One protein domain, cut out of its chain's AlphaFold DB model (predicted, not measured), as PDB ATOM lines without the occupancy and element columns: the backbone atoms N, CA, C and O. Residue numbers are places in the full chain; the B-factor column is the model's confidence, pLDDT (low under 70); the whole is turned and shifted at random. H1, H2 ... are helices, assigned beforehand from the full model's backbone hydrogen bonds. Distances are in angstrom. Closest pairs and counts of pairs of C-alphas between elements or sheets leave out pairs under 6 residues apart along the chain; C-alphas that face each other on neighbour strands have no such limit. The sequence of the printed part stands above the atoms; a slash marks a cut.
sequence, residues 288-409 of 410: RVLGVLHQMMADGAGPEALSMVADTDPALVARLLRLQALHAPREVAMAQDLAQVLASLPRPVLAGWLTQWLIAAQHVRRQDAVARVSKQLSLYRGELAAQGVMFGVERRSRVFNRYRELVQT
ATOM      1  N   ARG A 288      -7.576 -16.261  33.670       88.69
ATOM      2  CA  ARG A 288      -6.644 -16.153  32.534       88.69
ATOM      3  C   ARG A 288      -7.351 -16.374  31.195       88.69
ATOM      4  O   ARG A 288      -7.134 -15.606  30.266       88.69
ATOM      5  N   VAL A 289      -8.169 -17.423  31.086       91.31
ATOM      6  CA  VAL A 289      -8.908 -17.745  29.850       91.31
ATOM      7  C   VAL A 289      -9.923 -16.646  29.545       91.31
ATOM      8  O   VAL A 289      -9.965 -16.156  28.418       91.31
ATOM      9  N   LEU A 290     -10.671 -16.200  30.558       91.50
ATOM     10  CA  LEU A 290     -11.606 -15.082  30.432       91.50
ATOM     11  C   LEU A 290     -10.912 -13.797  29.958       91.50
ATOM     12  O   LEU A 290     -11.419 -13.131  29.061       91.50
ATOM     13  N   GLY A 291      -9.740 -13.469  30.515       91.38
ATOM     14  CA  GLY A 291      -8.987 -12.269  30.143       91.38
ATOM     15  C   GLY A 291      -8.505 -12.305  28.693       91.38
ATOM     16  O   GLY A 291      -8.652 -11.323  27.970       91.38
ATOM     17  N   VAL A 292      -7.997 -13.459  28.240       95.00
ATOM     18  CA  VAL A 292      -7.596 -13.656  26.837       95.00
ATOM     19  C   VAL A 292      -8.797 -13.519  25.901       95.00
ATOM     20  O   VAL A 292      -8.704 -12.809  24.905       95.00
ATOM     21  N   LEU A 293      -9.931 -14.146  26.222       94.31
ATOM     22  CA  LEU A 293     -11.146 -14.039  25.407       94.31
ATOM     23  C   LEU A 293     -11.670 -12.611  25.327       94.31
ATOM     24  O   LEU A 293     -12.024 -12.152  24.242       94.31
ATOM     25  N   HIS A 294     -11.694 -11.913  26.461       92.62
ATOM     26  CA  HIS A 294     -12.120 -10.524  26.524       92.62
ATOM     27  C   HIS A 294     -11.249  -9.640  25.621       92.62
ATOM     28  O   HIS A 294     -11.785  -8.871  24.824       92.62
ATOM     29  N   GLN A 295      -9.920  -9.800  25.675       94.12
ATOM     30  CA  GLN A 295      -9.001  -9.057  24.811       94.12
ATOM     31  C   GLN A 295      -9.173  -9.419  23.330       94.12
ATOM     32  O   GLN A 295      -9.344  -8.532  22.503       94.12
ATOM     33  N   MET A 296      -9.205 -10.709  22.986       96.19
ATOM     34  CA  MET A 296      -9.372 -11.153  21.596       96.19
ATOM     35  C   MET A 296     -10.659 -10.618  20.965       96.19
ATOM     36  O   MET A 296     -10.680 -10.234  19.798       96.19
ATOM     37  N   MET A 297     -11.746 -10.594  21.729       93.19
ATOM     38  CA  MET A 297     -13.018 -10.045  21.280       93.19
ATOM     39  C   MET A 297     -12.944  -8.525  21.084       93.19
ATOM     40  O   MET A 297     -13.497  -8.034  20.099       93.19
ATOM     41  N   ALA A 298     -12.242  -7.797  21.960       91.31
ATOM     42  CA  ALA A 298     -11.964  -6.371  21.768       91.31
ATOM     43  C   ALA A 298     -11.128  -6.115  20.499       91.31
ATOM     44  O   ALA A 298     -11.397  -5.163  19.771       91.31
ATOM     45  N   ASP A 299     -10.204  -7.022  20.173       95.25
ATOM     46  CA  ASP A 299      -9.387  -6.990  18.950       95.25
ATOM     47  C   ASP A 299     -10.152  -7.467  17.693       95.25
ATOM     48  O   ASP A 299      -9.595  -7.545  16.598       95.25
ATOM     49  N   GLY A 300     -11.442  -7.797  17.822       94.69
ATOM     50  CA  GLY A 300     -12.316  -8.167  16.706       94.69
ATOM     51  C   GLY A 300     -12.271  -9.642  16.293       94.69
ATOM     52  O   GLY A 300     -12.854  -9.991  15.259       94.69
ATOM     53  N   ALA A 301     -11.652 -10.523  17.086       96.81
ATOM     54  CA  ALA A 301     -11.524 -11.949  16.780       96.81
ATOM     55  C   ALA A 301     -12.880 -12.628  16.514       96.81
ATOM     56  O   ALA A 301     -13.862 -12.422  17.235       96.81
ATOM     57  N   GLY A 302     -12.927 -13.447  15.459       96.12
ATOM     58  CA  GLY A 302     -14.116 -14.197  15.055       96.12
ATOM     59  C   GLY A 302     -14.447 -15.380  15.981       96.12
ATOM     60  O   GLY A 302     -13.601 -15.795  16.783       96.12
ATOM     61  N   PRO A 303     -15.662 -15.951  15.868       95.81
ATOM     62  CA  PRO A 303     -16.132 -17.049  16.716       95.81
ATOM     63  C   PRO A 303     -15.216 -18.278  16.721       95.81
ATOM     64  O   PRO A 303     -15.060 -18.920  17.756       95.81
ATOM     65  N   GLU A 304     -14.560 -18.588  15.603       94.38
ATOM     66  CA  GLU A 304     -13.635 -19.715  15.485       94.38
ATOM     67  C   GLU A 304     -12.438 -19.546  16.424       94.38
ATOM     68  O   GLU A 304     -12.137 -20.443  17.213       94.38
ATOM     69  N   ALA A 305     -11.792 -18.379  16.395       95.31
ATOM     70  CA  ALA A 305     -10.635 -18.087  17.235       95.31
ATOM     71  C   ALA A 305     -11.015 -18.055  18.724       95.31
ATOM     72  O   ALA A 305     -10.306 -18.616  19.561       95.31
ATOM     73  N   LEU A 306     -12.164 -17.456  19.050       96.69
ATOM     74  CA  LEU A 306     -12.695 -17.440  20.414       96.69
ATOM     75  C   LEU A 306     -13.010 -18.861  20.907       96.69
ATOM     76  O   LEU A 306     -12.674 -19.210  22.039       96.69
ATOM     77  N   SER A 307     -13.584 -19.714  20.053       95.38
ATOM     78  CA  SER A 307     -13.923 -21.095  20.416       95.38
ATOM     79  C   SER A 307     -12.694 -21.914  20.809       95.38
ATOM     80  O   SER A 307     -12.754 -22.675  21.770       95.38
ATOM     81  N   MET A 308     -11.554 -21.710  20.136       92.56
ATOM     82  CA  MET A 308     -10.310 -22.421  20.445       92.56
ATOM     83  C   MET A 308      -9.796 -22.117  21.854       92.56
ATOM     84  O   MET A 308      -9.252 -23.001  22.510       92.56
ATOM     85  N   VAL A 309      -9.961 -20.877  22.320       94.75
ATOM     86  CA  VAL A 309      -9.552 -20.478  23.671       94.75
ATOM     87  C   VAL A 309     -10.584 -20.927  24.702       94.75
ATOM     88  O   VAL A 309     -10.209 -21.495  25.727       94.75
ATOM     89  N   ALA A 310     -11.875 -20.738  24.423       93.06
ATOM     90  CA  ALA A 310     -12.953 -21.132  25.327       93.06
ATOM     91  C   ALA A 310     -12.983 -22.649  25.590       93.06
ATOM     92  O   ALA A 310     -13.195 -23.066  26.724       93.06
ATOM     93  N   ASP A 311     -12.686 -23.471  24.579       90.94
ATOM     94  CA  ASP A 311     -12.647 -24.939  24.681       90.94
ATOM     95  C   ASP A 311     -11.610 -25.463  25.696       90.94
ATOM     96  O   ASP A 311     -11.700 -26.608  26.150       90.94
ATOM     97  N   THR A 312     -10.651 -24.622  26.104       89.50
ATOM     98  CA  THR A 312      -9.655 -24.962  27.133       89.50
ATOM     99  C   THR A 312     -10.205 -24.936  28.563       89.50
ATOM    100  O   THR A 312      -9.525 -25.416  29.472       89.50
ATOM    101  N   ASP A 313     -11.422 -24.420  28.772       89.69
ATOM    102  CA  ASP A 313     -12.054 -24.290  30.086       89.69
ATOM    103  C   ASP A 313     -13.504 -24.826  30.092       89.69
ATOM    104  O   ASP A 313     -14.439 -24.119  29.703       89.69
ATOM    105  N   PRO A 314     -13.732 -26.057  30.593       89.44
ATOM    106  CA  PRO A 314     -15.078 -26.625  30.711       89.44
ATOM    107  C   PRO A 314     -16.068 -25.843  31.554       89.44
ATOM    108  O   PRO A 314     -17.265 -25.883  31.258       89.44
ATOM    109  N   ALA A 315     -15.604 -25.112  32.566       88.56
ATOM    110  CA  ALA A 315     -16.489 -24.275  33.364       88.56
ATOM    111  C   ALA A 315     -17.032 -23.104  32.537       88.56
ATOM    112  O   ALA A 315     -18.199 -22.727  32.671       88.56
ATOM    113  N   LEU A 316     -16.202 -22.549  31.651       90.94
ATOM    114  CA  LEU A 316     -16.617 -21.499  30.732       90.94
ATOM    115  C   LEU A 316     -17.557 -22.032  29.653       90.94
ATOM    116  O   LEU A 316     -18.589 -21.417  29.394       90.94
ATOM    117  N   VAL A 317     -17.249 -23.182  29.051       91.94
ATOM    118  CA  VAL A 317     -18.127 -23.784  28.035       91.94
ATOM    119  C   VAL A 317     -19.512 -24.082  28.614       91.94
ATOM    120  O   VAL A 317     -20.513 -23.761  27.976       91.94
ATOM    121  N   ALA A 318     -19.594 -24.604  29.843       90.31
ATOM    122  CA  ALA A 318     -20.870 -24.807  30.529       90.31
ATOM    123  C   ALA A 318     -21.683 -23.503  30.633       90.31
ATOM    124  O   ALA A 318     -22.880 -23.490  30.336       90.31
ATOM    125  N   ARG A 319     -21.031 -22.391  30.992       91.25
ATOM    126  CA  ARG A 319     -21.678 -21.073  31.060       91.25
ATOM    127  C   ARG A 319     -22.088 -20.540  29.693       91.25
ATOM    128  O   ARG A 319     -23.186 -20.016  29.579       91.25
ATOM    129  N   LEU A 320     -21.264 -20.709  28.660       93.81
ATOM    130  CA  LEU A 320     -21.592 -20.290  27.292       93.81
ATOM    131  C   LEU A 320     -22.809 -21.040  26.734       93.81
ATOM    132  O   LEU A 320     -23.650 -20.432  26.079       93.81
ATOM    133  N   LEU A 321     -22.947 -22.334  27.034       92.38
ATOM    134  CA  LEU A 321     -24.121 -23.118  26.638       92.38
ATOM    135  C   LEU A 321     -25.400 -22.621  27.326       92.38
ATOM    136  O   LEU A 321     -26.435 -22.478  26.678       92.38
ATOM    137  N   ARG A 322     -25.334 -22.315  28.627       91.12
ATOM    138  CA  ARG A 322     -26.472 -21.725  29.353       91.12
ATOM    139  C   ARG A 322     -26.777 -20.309  28.873       91.12
ATOM    140  O   ARG A 322     -27.939 -19.939  28.750       91.12
ATOM    141  N   LEU A 323     -25.744 -19.549  28.526       93.19
ATOM    142  CA  LEU A 323     -25.886 -18.219  27.956       93.19
ATOM    143  C   LEU A 323     -26.581 -18.256  26.589       93.19
ATOM    144  O   LEU A 323     -27.432 -17.414  26.319       93.19
ATOM    145  N   GLN A 324     -26.276 -19.251  25.755       93.69
ATOM    146  CA  GLN A 324     -26.989 -19.478  24.499       93.69
ATOM    147  C   GLN A 324     -28.462 -19.812  24.737       93.69
ATOM    148  O   GLN A 324     -29.322 -19.269  24.055       93.69
ATOM    149  N   ALA A 325     -28.768 -20.666  25.717       90.94
ATOM    150  CA  ALA A 325     -30.155 -20.967  26.064       90.94
ATOM    151  C   ALA A 325     -30.935 -19.725  26.525       90.94
ATOM    152  O   ALA A 325     -32.134 -19.642  26.282       90.94
ATOM    153  N   LEU A 326     -30.249 -18.763  27.146       91.12
ATOM    154  CA  LEU A 326     -30.826 -17.506  27.605       91.12
ATOM    155  C   LEU A 326     -31.035 -16.495  26.462       91.12
ATOM    156  O   LEU A 326     -32.128 -15.971  26.314       91.12
ATOM    157  N   HIS A 327     -30.005 -16.239  25.648       93.19
ATOM    158  CA  HIS A 327     -29.990 -15.136  24.664       93.19
ATOM    159  C   HIS A 327     -30.281 -15.558  23.221       93.19
ATOM    160  O   HIS A 327     -30.550 -14.720  22.365       93.19
ATOM    161  N   ALA A 328     -30.190 -16.851  22.922       92.25
ATOM    162  CA  ALA A 328     -30.405 -17.405  21.590       92.25
ATOM    163  C   ALA A 328     -31.102 -18.784  21.657       92.25
ATOM    164  O   ALA A 328     -30.622 -19.752  21.058       92.25
ATOM    165  N   PRO A 329     -32.255 -18.917  22.351       89.62
ATOM    166  CA  PRO A 329     -32.891 -20.216  22.603       89.62
ATOM    167  C   PRO A 329     -33.240 -20.988  21.321       89.62
ATOM    168  O   PRO A 329     -33.192 -22.216  21.300       89.62
ATOM    169  N   ARG A 330     -33.551 -20.278  20.228       88.75
ATOM    170  CA  ARG A 330     -33.862 -20.882  18.918       88.75
ATOM    171  C   ARG A 330     -32.640 -21.514  18.242       88.75
ATOM    172  O   ARG A 330     -32.801 -22.455  17.472       88.75
ATOM    173  N   GLU A 331     -31.437 -21.049  18.568       89.31
ATOM    174  CA  GLU A 331     -30.174 -21.496  17.967       89.31
ATOM    175  C   GLU A 331     -29.570 -22.717  18.689       89.31
ATOM    176  O   GLU A 331     -28.711 -23.410  18.142       89.31
ATOM    177  N   VAL A 332     -30.046 -23.046  19.899       85.56
ATOM    178  CA  VAL A 332     -29.525 -24.153  20.733       85.56
ATOM    179  C   VAL A 332     -29.589 -25.512  20.027       85.56
ATOM    180  O   VAL A 332     -28.697 -26.352  20.186       85.56
ATOM    181  N   ALA A 333     -30.656 -25.756  19.261       84.00
ATOM    182  CA  ALA A 333     -30.828 -26.993  18.499       84.00
ATOM    183  C   ALA A 333     -29.991 -27.017  17.208       84.00
ATOM    184  O   ALA A 333     -29.745 -28.090  16.658       84.00
ATOM    185  N   MET A 334     -29.563 -25.849  16.721       85.06
ATOM    186  CA  MET A 334     -28.852 -25.704  15.451       85.06
ATOM    187  C   MET A 334     -27.337 -25.800  15.626       85.06
ATOM    188  O   MET A 334     -26.666 -26.351  14.754       85.06
ATOM    189  N   ALA A 335     -26.805 -25.326  16.757       90.88
ATOM    190  CA  ALA A 335     -25.372 -25.318  17.025       90.88
ATOM    191  C   ALA A 335     -24.767 -26.734  17.066       90.88
ATOM    192  O   ALA A 335     -25.113 -27.565  17.907       90.88
ATOM    193  N   GLN A 336     -23.822 -26.977  16.159       90.69
ATOM    194  CA  GLN A 336     -23.054 -28.213  16.009       90.69
ATOM    195  C   GLN A 336     -21.655 -28.120  16.620       90.69
ATOM    196  O   GLN A 336     -21.015 -29.151  16.804       90.69
ATOM    197  N   ASP A 337     -21.156 -26.917  16.911       93.62
ATOM    198  CA  ASP A 337     -19.882 -26.700  17.592       93.62
ATOM    199  C   ASP A 337     -19.869 -25.406  18.429       93.62
ATOM    200  O   ASP A 337     -20.797 -24.595  18.392       93.62
ATOM    201  N   LEU A 338     -18.801 -25.216  19.211       93.81
ATOM    202  CA  LEU A 338     -18.644 -24.061  20.101       93.81
ATOM    203  C   LEU A 338     -18.499 -22.730  19.340       93.81
ATOM    204  O   LEU A 338     -18.874 -21.684  19.869       93.81
ATOM    205  N   ALA A 339     -17.987 -22.748  18.106       95.19
ATOM    206  CA  ALA A 339     -17.903 -21.544  17.285       95.19
ATOM    207  C   ALA A 339     -19.307 -21.062  16.895       95.19
ATOM    208  O   ALA A 339     -19.589 -19.872  17.001       95.19
ATOM    209  N   GLN A 340     -20.216 -21.977  16.544       95.38
ATOM    210  CA  GLN A 340     -21.618 -21.642  16.274       95.38
ATOM    211  C   GLN A 340     -22.358 -21.140  17.520       95.38
ATOM    212  O   GLN A 340     -23.150 -20.205  17.416       95.38
ATOM    213  N   VAL A 341     -22.059 -21.685  18.707       95.88
ATOM    214  CA  VAL A 341     -22.575 -21.139  19.979       95.88
ATOM    215  C   VAL A 341     -22.166 -19.674  20.136       95.88
ATOM    216  O   VAL A 341     -23.018 -18.812  20.336       95.88
ATOM    217  N   LEU A 342     -20.877 -19.368  19.985       96.25
ATOM    218  CA  LEU A 342     -20.362 -18.001  20.102       96.25
ATOM    219  C   LEU A 342     -20.902 -17.072  19.006       96.25
ATOM    220  O   LEU A 342     -21.188 -15.913  19.286       96.25
ATOM    221  N   ALA A 343     -21.073 -17.576  17.782       95.88
ATOM    222  CA  ALA A 343     -21.636 -16.821  16.663       95.88
ATOM    223  C   ALA A 343     -23.118 -16.465  16.867       95.88
ATOM    224  O   ALA A 343     -23.563 -15.431  16.377       95.88
ATOM    225  N   SER A 344     -23.869 -17.303  17.591       95.75
ATOM    226  CA  SER A 344     -25.289 -17.060  17.885       95.75
ATOM    227  C   SER A 344     -25.528 -15.958  18.923       95.75
ATOM    228  O   SER A 344     -26.631 -15.425  19.014       95.75
ATOM    229  N   LEU A 345     -24.505 -15.598  19.703       94.88
ATOM    230  CA  LEU A 345     -24.611 -14.592  20.753       94.88
ATOM    231  C   LEU A 345     -24.300 -13.194  20.198       94.88
ATOM    232  O   LEU A 345     -23.263 -13.005  19.553       94.88
ATOM    233  N   PRO A 346     -25.118 -12.166  20.500       93.19
ATOM    234  CA  PRO A 346     -24.768 -10.796  20.158       93.19
ATOM    235  C   PRO A 346     -23.433 -10.407  20.805       93.19
ATOM    236  O   PRO A 346     -23.255 -10.531  22.017       93.19
ATOM    237  N   ARG A 347     -22.491  -9.890  20.010       93.38
ATOM    238  CA  ARG A 347     -21.155  -9.508  20.504       93.38
ATOM    239  C   ARG A 347     -21.175  -8.600  21.746       93.38
ATOM    240  O   ARG A 347     -20.431  -8.901  22.676       93.38
ATOM    241  N   PRO A 348     -22.014  -7.547  21.823       93.62
ATOM    242  CA  PRO A 348     -22.077  -6.707  23.021       93.62
ATOM    243  C   PRO A 348     -22.562  -7.464  24.267       93.62
ATOM    244  O   PRO A 348     -22.057  -7.231  25.359       93.62
ATOM    245  N   VAL A 349     -23.485  -8.418  24.100       95.00
ATOM    246  CA  VAL A 349     -23.982  -9.277  25.188       95.00
ATOM    247  C   VAL A 349     -22.869 -10.192  25.690       95.00
ATOM    248  O   VAL A 349     -22.614 -10.253  26.891       95.00
ATOM    249  N   LEU A 350     -22.166 -10.873  24.776       95.12
ATOM    250  CA  LEU A 350     -21.024 -11.718  25.130       95.12
ATOM    251  C   LEU A 350     -19.942 -10.908  25.860       95.12
ATOM    252  O   LEU A 350     -19.384 -11.384  26.848       95.12
ATOM    253  N   ALA A 351     -19.695  -9.668  25.428       94.00
ATOM    254  CA  ALA A 351     -18.770  -8.764  26.099       94.00
ATOM    255  C   ALA A 351     -19.196  -8.410  27.523       94.00
ATOM    256  O   ALA A 351     -18.374  -8.480  28.443       94.00
ATOM    257  N   GLY A 352     -20.476  -8.099  27.722       93.31
ATOM    258  CA  GLY A 352     -21.040  -7.860  29.045       93.31
ATOM    259  C   GLY A 352     -20.880  -9.055  29.980       93.31
ATOM    260  O   GLY A 352     -20.435  -8.887  31.116       93.31
ATOM    261  N   TRP A 353     -21.152 -10.270  29.494       93.75
ATOM    262  CA  TRP A 353     -21.006 -11.493  30.288       93.75
ATOM    263  C   TRP A 353     -19.556 -11.846  30.604       93.75
ATOM    264  O   TRP A 353     -19.255 -12.185  31.746       93.75
ATOM    265  N   LEU A 354     -18.636 -11.716  29.645       92.31
ATOM    266  CA  LEU A 354     -17.210 -11.924  29.908       92.31
ATOM    267  C   LEU A 354     -16.678 -10.911  30.931       92.31
ATOM    268  O   LEU A 354     -15.928 -11.295  31.825       92.31
ATOM    269  N   THR A 355     -17.108  -9.647  30.851       89.44
ATOM    270  CA  THR A 355     -16.760  -8.607  31.835       89.44
ATOM    271  C   THR A 355     -17.308  -8.951  33.222       89.44
ATOM    272  O   THR A 355     -16.573  -8.916  34.209       89.44
ATOM    273  N   GLN A 356     -18.579  -9.355  33.304       86.31
ATOM    274  CA  GLN A 356     -19.197  -9.799  34.553       86.31
ATOM    275  C   GLN A 356     -18.490 -10.995  35.165       86.31
ATOM    276  O   GLN A 356     -18.198 -10.984  36.358       86.31
ATOM    277  N   TRP A 357     -18.180 -12.010  34.362       86.69
ATOM    278  CA  TRP A 357     -17.456 -13.171  34.849       86.69
ATOM    279  C   TRP A 357     -16.032 -12.818  35.233       86.69
ATOM    280  O   TRP A 357     -15.565 -13.384  36.197       86.69
ATOM    281  N   LEU A 358     -15.349 -11.873  34.587       84.75
ATOM    282  CA  LEU A 358     -14.040 -11.409  35.061       84.75
ATOM    283  C   LEU A 358     -14.118 -10.749  36.442       84.75
ATOM    284  O   LEU A 358     -13.258 -10.995  37.287       84.75
ATOM    285  N   ILE A 359     -15.164  -9.959  36.689       76.50
ATOM    286  CA  ILE A 359     -15.410  -9.319  37.988       76.50
ATOM    287  C   ILE A 359     -15.801 -10.364  39.046       76.50
ATOM    288  O   ILE A 359     -15.323 -10.304  40.178       76.50
ATOM    289  N   ALA A 360     -16.626 -11.347  38.680       68.56
ATOM    290  CA  ALA A 360     -17.119 -12.390  39.581       68.56
ATOM    291  C   ALA A 360     -16.149 -13.579  39.764       68.56
ATOM    292  O   ALA A 360     -16.210 -14.262  40.789       68.56
ATOM    293  N   ALA A 361     -15.228 -13.823  38.819       61.84
ATOM    294  CA  ALA A 361     -14.279 -14.951  38.790       61.84
ATOM    295  C   ALA A 361     -13.186 -14.871  39.862       61.84
ATOM    296  O   ALA A 361     -12.291 -15.712  39.889       61.84
ATOM    297  N   GLN A 362     -13.284 -13.922  40.788       51.91
ATOM    298  CA  GLN A 362     -12.413 -13.832  41.958       51.91
ATOM    299  C   GLN A 362     -12.616 -14.980  42.968       51.91
ATOM    300  O   GLN A 362     -12.006 -14.967  44.029       51.91
ATOM    301  N   HIS A 363     -13.433 -15.990  42.642       52.41
ATOM    302  CA  HIS A 363     -13.791 -17.076  43.548       52.41
ATOM    303  C   HIS A 363     -13.647 -18.440  42.862       52.41
ATOM    304  O   HIS A 363     -14.518 -18.895  42.112       52.41
ATOM    305  N   VAL A 364     -12.516 -19.099  43.118       51.84
ATOM    306  CA  VAL A 364     -12.212 -20.446  42.624       51.84
ATOM    307  C   VAL A 364     -13.106 -21.460  43.344       51.84
ATOM    308  O   VAL A 364     -13.099 -21.548  44.568       51.84
ATOM    309  N   ARG A 365     -13.896 -22.237  42.591       63.25
ATOM    310  CA  ARG A 365     -14.751 -23.308  43.134       63.25
ATOM    311  C   ARG A 365     -14.675 -24.569  42.274       63.25
ATOM    312  O   ARG A 365     -14.714 -24.471  41.048       63.25
ATOM    313  N   ARG A 366     -14.629 -25.749  42.909       64.50
ATOM    314  CA  ARG A 366     -14.793 -27.083  42.278       64.50
ATOM    315  C   ARG A 366     -13.860 -27.373  41.079       64.50
ATOM    316  O   ARG A 366     -14.292 -27.947  40.077       64.50
ATOM    317  N   GLN A 367     -12.571 -27.038  41.195       73.31
ATOM    318  CA  GLN A 367     -11.545 -27.295  40.162       73.31
ATOM    319  C   GLN A 367     -11.435 -28.783  39.773       73.31
ATOM    320  O   GLN A 367     -11.249 -29.105  38.599       73.31
ATOM    321  N   ASP A 368     -11.645 -29.704  40.718       79.69
ATOM    322  CA  ASP A 368     -11.568 -31.146  40.454       79.69
ATOM    323  C   ASP A 368     -12.602 -31.632  39.432       79.69
ATOM    324  O   ASP A 368     -12.324 -32.529  38.636       79.69
ATOM    325  N   ALA A 369     -13.810 -31.057  39.442       81.25
ATOM    326  CA  ALA A 369     -14.855 -31.416  38.484       81.25
ATOM    327  C   ALA A 369     -14.467 -30.983  37.064       81.25
ATOM    328  O   ALA A 369     -14.577 -31.773  36.125       81.25
ATOM    329  N   VAL A 370     -13.916 -29.773  36.934       85.12
ATOM    330  CA  VAL A 370     -13.381 -29.248  35.672       85.12
ATOM    331  C   VAL A 370     -12.241 -30.134  35.167       85.12
ATOM    332  O   VAL A 370     -12.254 -30.549  34.010       85.12
ATOM    333  N   ALA A 371     -11.302 -30.510  36.040       85.69
ATOM    334  CA  ALA A 371     -10.182 -31.381  35.687       85.69
ATOM    335  C   ALA A 371     -10.641 -32.766  35.195       85.69
ATOM    336  O   ALA A 371     -10.091 -33.292  34.221       85.69
ATOM    337  N   ARG A 372     -11.676 -33.351  35.820       88.50
ATOM    338  CA  ARG A 372     -12.273 -34.618  35.363       88.50
ATOM    339  C   ARG A 372     -12.870 -34.497  33.963       88.50
ATOM    340  O   ARG A 372     -12.548 -35.330  33.115       88.50
ATOM    341  N   VAL A 373     -13.671 -33.461  33.709       89.25
ATOM    342  CA  VAL A 373     -14.276 -33.228  32.387       89.25
ATOM    343  C   VAL A 373     -13.194 -33.000  31.329       89.25
ATOM    344  O   VAL A 373     -13.212 -33.659  30.288       89.25
ATOM    345  N   SER A 374     -12.186 -32.169  31.615       89.06
ATOM    346  CA  SER A 374     -11.038 -31.953  30.722       89.06
ATOM    347  C   SER A 374     -10.314 -33.257  30.375       89.06
ATOM    348  O   SER A 374     -10.000 -33.505  29.209       89.06
ATOM    349  N   LYS A 375     -10.084 -34.132  31.365       90.94
ATOM    350  CA  LYS A 375      -9.452 -35.441  31.145       90.94
ATOM    351  C   LYS A 375     -10.307 -36.335  30.245       90.94
ATOM    352  O   LYS A 375      -9.776 -36.929  29.308       90.94
ATOM    353  N   GLN A 376     -11.612 -36.421  30.499       92.38
ATOM    354  CA  GLN A 376     -12.535 -37.224  29.686       92.38
ATOM    355  C   GLN A 376     -12.595 -36.733  28.233       92.38
ATOM    356  O   GLN A 376     -12.552 -37.545  27.312       92.38
ATOM    357  N   LEU A 377     -12.616 -35.416  28.017       91.00
ATOM    358  CA  LEU A 377     -12.572 -34.824  26.679       91.00
ATOM    359  C   LEU A 377     -11.250 -35.109  25.964       91.00
ATOM    360  O   LEU A 377     -11.250 -35.420  24.772       91.00
ATOM    361  N   SER A 378     -10.123 -35.039  26.676       90.50
ATOM    362  CA  SER A 378      -8.814 -35.372  26.109       90.50
ATOM    363  C   SER A 378      -8.735 -36.837  25.670       90.50
ATOM    364  O   SER A 378      -8.230 -37.113  24.582       90.50
ATOM    365  N   LEU A 379      -9.248 -37.766  26.484       93.38
ATOM    366  CA  LEU A 379      -9.309 -39.190  26.136       93.38
ATOM    367  C   LEU A 379     -10.186 -39.416  24.902       93.38
ATOM    368  O   LEU A 379      -9.730 -40.017  23.931       93.38
ATOM    369  N   TYR A 380     -11.384 -38.831  24.884       93.50
ATOM    370  CA  TYR A 380     -12.308 -38.941  23.755       93.50
ATOM    371  C   TYR A 380     -11.720 -38.380  22.449       93.50
ATOM    372  O   TYR A 380     -11.852 -38.971  21.377       93.50
ATOM    373  N   ARG A 381     -10.988 -37.260  22.521       91.25
ATOM    374  CA  ARG A 381     -10.246 -36.720  21.368       91.25
ATOM    375  C   ARG A 381      -9.195 -37.702  20.853       91.25
ATOM    376  O   ARG A 381      -8.999 -37.750  19.637       91.25
ATOM    377  N   GLY A 382      -8.521 -38.432  21.742       91.81
ATOM    378  CA  GLY A 382      -7.555 -39.476  21.391       91.81
ATOM    379  C   GLY A 382      -8.213 -40.681  20.717       91.81
ATOM    380  O   GLY A 382      -7.732 -41.130  19.679       91.81
ATOM    381  N   GLU A 383      -9.352 -41.138  21.238       93.81
ATOM    382  CA  GLU A 383     -10.149 -42.228  20.654       93.81
ATOM    383  C   GLU A 383     -10.609 -41.903  19.229       93.81
ATOM    384  O   GLU A 383     -10.425 -42.710  18.321       93.81
ATOM    385  N   LEU A 384     -11.137 -40.695  19.003       93.06
ATOM    386  CA  LEU A 384     -11.534 -40.243  17.665       93.06
ATOM    387  C   LEU A 384     -10.351 -40.240  16.686       93.06
ATOM    388  O   LEU A 384     -10.496 -40.672  15.545       93.06
ATOM    389  N   ALA A 385      -9.172 -39.793  17.133       91.00
ATOM    390  CA  ALA A 385      -7.972 -39.812  16.300       91.00
ATOM    391  C   ALA A 385      -7.534 -41.248  15.959       91.00
ATOM    392  O   ALA A 385      -7.189 -41.519  14.811       91.00
ATOM    393  N   ALA A 386      -7.604 -42.177  16.919       92.56
ATOM    394  CA  ALA A 386      -7.303 -43.594  16.696       92.56
ATOM    395  C   ALA A 386      -8.294 -44.272  15.728       92.56
ATOM    396  O   ALA A 386      -7.917 -45.189  15.005       92.56
ATOM    397  N   GLN A 387      -9.538 -43.790  15.669       92.31
ATOM    398  CA  GLN A 387     -10.562 -44.221  14.707       92.31
ATOM    399  C   GLN A 387     -10.400 -43.584  13.312       92.31
ATOM    400  O   GLN A 387     -11.244 -43.795  12.444       92.31
ATOM    401  N   GLY A 388      -9.350 -42.787  13.083       89.88
ATOM    402  CA  GLY A 388      -9.112 -42.101  11.811       89.88
ATOM    403  C   GLY A 388      -9.965 -40.845  11.597       89.88
ATOM    404  O   GLY A 388      -9.938 -40.268  10.510       89.88
ATOM    405  N   VAL A 389     -10.698 -40.379  12.616       89.50
ATOM    406  CA  VAL A 389     -11.455 -39.122  12.551       89.50
ATOM    407  C   VAL A 389     -10.477 -37.956  12.718       89.50
ATOM    408  O   VAL A 389     -10.100 -37.565  13.827       89.50
ATOM    409  N   MET A 390     -10.037 -37.409  11.585       82.94
ATOM    410  CA  MET A 390      -9.049 -36.330  11.521       82.94
ATOM    411  C   MET A 390      -9.605 -34.982  12.003       82.94
ATOM    412  O   MET A 390     -10.804 -34.801  12.211       82.94
ATOM    413  N   PHE A 391      -8.719 -34.002  12.211       79.19
ATOM    414  CA  PHE A 391      -9.130 -32.630  12.521       79.19
ATOM    415  C   PHE A 391     -10.048 -32.078  11.421       79.19
ATOM    416  O   PHE A 391      -9.692 -32.078  10.248       79.19
ATOM    417  N   GLY A 392     -11.235 -31.608  11.808       81.75
ATOM    418  CA  GLY A 392     -12.249 -31.137  10.869       81.75
ATOM    419  C   GLY A 392     -13.609 -30.946  11.534       81.75
ATOM    420  O   GLY A 392     -13.743 -31.105  12.750       81.75
ATOM    421  N   VAL A 393     -14.614 -30.605  10.723       83.38
ATOM    422  CA  VAL A 393     -15.992 -30.322  11.167       83.38
ATOM    423  C   VAL A 393     -16.585 -31.508  11.931       83.38
ATOM    424  O   VAL A 393     -17.113 -31.330  13.024       83.38
ATOM    425  N   GLU A 394     -16.423 -32.724  11.405       87.19
ATOM    426  CA  GLU A 394     -16.949 -33.942  12.030       87.19
ATOM    427  C   GLU A 394     -16.380 -34.160  13.438       87.19
ATOM    428  O   GLU A 394     -17.129 -34.372  14.393       87.19
ATOM    429  N   ARG A 395     -15.055 -34.052  13.599       86.94
ATOM    430  CA  ARG A 395     -14.408 -34.212  14.906       86.94
ATOM    431  C   ARG A 395     -14.863 -33.144  15.892       86.94
ATOM    432  O   ARG A 395     -15.132 -33.476  17.043       86.94
ATOM    433  N   ARG A 396     -14.956 -31.879  15.456       85.69
ATOM    434  CA  ARG A 396     -15.442 -30.776  16.302       85.69
ATOM    435  C   ARG A 396     -16.864 -31.035  16.779       85.69
ATOM    436  O   ARG A 396     -17.110 -30.915  17.973       85.69
ATOM    437  N   SER A 397     -17.747 -31.469  15.883       89.06
ATOM    438  CA  SER A 397     -19.138 -31.770  16.218       89.06
ATOM    439  C   SER A 397     -19.268 -32.927  17.209       89.06
ATOM    440  O   SER A 397     -19.933 -32.795  18.237       89.06
ATOM    441  N   ARG A 398     -18.547 -34.035  16.992       91.75
ATOM    442  CA  ARG A 398     -18.541 -35.166  17.936       91.75
ATOM    443  C   ARG A 398     -18.006 -34.767  19.313       91.75
ATOM    444  O   ARG A 398     -18.618 -35.097  20.328       91.75
ATOM    445  N   VAL A 399     -16.885 -34.039  19.361       90.31
ATOM    446  CA  VAL A 399     -16.310 -33.530  20.620       90.31
ATOM    447  C   VAL A 399     -17.281 -32.585  21.315       90.31
ATOM    448  O   VAL A 399     -17.454 -32.707  22.520       90.31
ATOM    449  N   PHE A 400     -17.932 -31.685  20.578       91.69
ATOM    450  CA  PHE A 400     -18.907 -30.747  21.125       91.69
ATOM    451  C   PHE A 400     -20.132 -31.452  21.718       91.69
ATOM    452  O   PHE A 400     -20.526 -31.138  22.838       91.69
ATOM    453  N   ASN A 401     -20.682 -32.460  21.034       91.19
ATOM    454  CA  ASN A 401     -21.777 -33.272  21.570       91.19
ATOM    455  C   ASN A 401     -21.363 -33.985  22.860       91.19
ATOM    456  O   ASN A 401     -22.067 -33.902  23.867       91.19
ATOM    457  N   ARG A 402     -20.163 -34.582  22.880       91.56
ATOM    458  CA  ARG A 402     -19.614 -35.176  24.102       91.56
ATOM    459  C   ARG A 402     -19.418 -34.141  25.212       91.56
ATOM    460  O   ARG A 402     -19.652 -34.433  26.379       91.56
ATOM    461  N   TYR A 403     -19.020 -32.925  24.855       88.31
ATOM    462  CA  TYR A 403     -18.890 -31.802  25.779       88.31
ATOM    463  C   TYR A 403     -20.228 -31.452  26.426       88.31
ATOM    464  O   TYR A 403     -20.293 -31.350  27.648       88.31
ATOM    465  N   ARG A 404     -21.296 -31.317  25.621       88.12
ATOM    466  CA  ARG A 404     -22.659 -31.017  26.089       88.12
ATOM    467  C   ARG A 404     -23.163 -32.050  27.092       88.12
ATOM    468  O   ARG A 404     -23.806 -31.666  28.060       88.12
ATOM    469  N   GLU A 405     -22.854 -33.327  26.887       89.88
ATOM    470  CA  GLU A 405     -23.189 -34.393  27.839       89.88
ATOM    471  C   GLU A 405     -22.412 -34.241  29.155       89.88
ATOM    472  O   GLU A 405     -22.987 -34.297  30.239       89.88
ATOM    473  N   LEU A 406     -21.096 -34.028  29.077       87.50
ATOM    474  CA  LEU A 406     -20.230 -33.995  30.259       87.50
ATOM    475  C   LEU A 406     -20.455 -32.752  31.126       87.50
ATOM    476  O   LEU A 406     -20.453 -32.857  32.351       87.50
ATOM    477  N   VAL A 407     -20.686 -31.581  30.529       82.69
ATOM    478  CA  VAL A 407     -20.924 -30.337  31.288       82.69
ATOM    479  C   VAL A 407     -22.266 -30.303  32.007       82.69
ATOM    480  O   VAL A 407     -22.413 -29.524  32.940       82.69
ATOM    481  N   GLN A 408     -23.222 -31.165  31.648       77.25
ATOM    482  CA  GLN A 408     -24.447 -31.352  32.439       77.25
ATOM    483  C   GLN A 408     -24.176 -32.009  33.802       77.25
ATOM    484  O   GLN A 408     -25.037 -31.969  34.676       77.25
ATOM    485  N   THR A 409     -22.996 -32.612  33.988       78.00
ATOM    486  CA  THR A 409     -22.580 -33.242  35.252       78.00
ATOM    487  C   THR A 409     -21.800 -32.305  36.184       78.00
ATOM    488  O   THR A 409     -21.451 -32.715  37.294       78.00
TER     489      THR A 409
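This is residues 288 to 409 of the 410 residues of the protein "EAL domain-containing protein" of Roseateles depolymerans (UniProt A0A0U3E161). Five helices, H1 to H5, make a body in which H1 runs side by side with H5 and with H2, and H3 and H4 pack together beside them. A long helical hairpin, H6 and H7, packs on the first residues of H3. The printed part has 122 residues with seven named helices, H1 to H7 in chain order, and no named strand; the class is all helix. It is compact, with a radius of gyration of the C-alphas of 14.3 A and spans of 41 by 30 by 26 A.

H1 is residues 288 to 298, from C-alpha 288 at (-6.644, -16.153, 32.534). H2 is residues 303 to 310, H3 314 to 327, 19.8 A long, and H4 338 to 344. H5 is residues 347 to 360, 19.7 A, and H6 367 to 386, 28.9 A. H7, residues 393 to 407, 20.7 A, ends at C-alpha 407 at (-20.924, -30.337, 31.288).

H1 and H2 form a helical hairpin at a shallow tilt of 17 degrees, closest at the C-alphas of Leu 293 and Leu 306, 6.2 A. H1 also touches H5, opposite ways at 29 degrees, a shallow tilt, closest at the C-alphas of His 294 and Leu 354, 6.3 A. H2 touches H4 at a steep tilt of 52 degrees, with the C-alphas of Pro 303 and Ala 339 closest, 4.9 A. H3, the hub, touches H4, closest at the C-alphas of Gln 324 and Val 341, 6.5 A. With residues 314 to 318 alone it touches H7, about perpendicular at 87 degrees, the C-alphas of Ala 318 and Val 407 closest, 5.6 A. H6 and H7 form a helical hairpin at 29 degrees, closest at the C-alphas of Val 373 and Leu 406, 6.4 A. Every O i to N i+4 pair is within hydrogen-bond range in H1, H3, H4, H5, H6 and H7; in H2, 3 of 4 are.

The two C-alphas farthest apart, Ile 359 and Gly 388, are 42.4 A apart. The printed part has no cut and no long link. Residues 360 to 366 have pLDDT under 70; the mean of the printed part is 88.7.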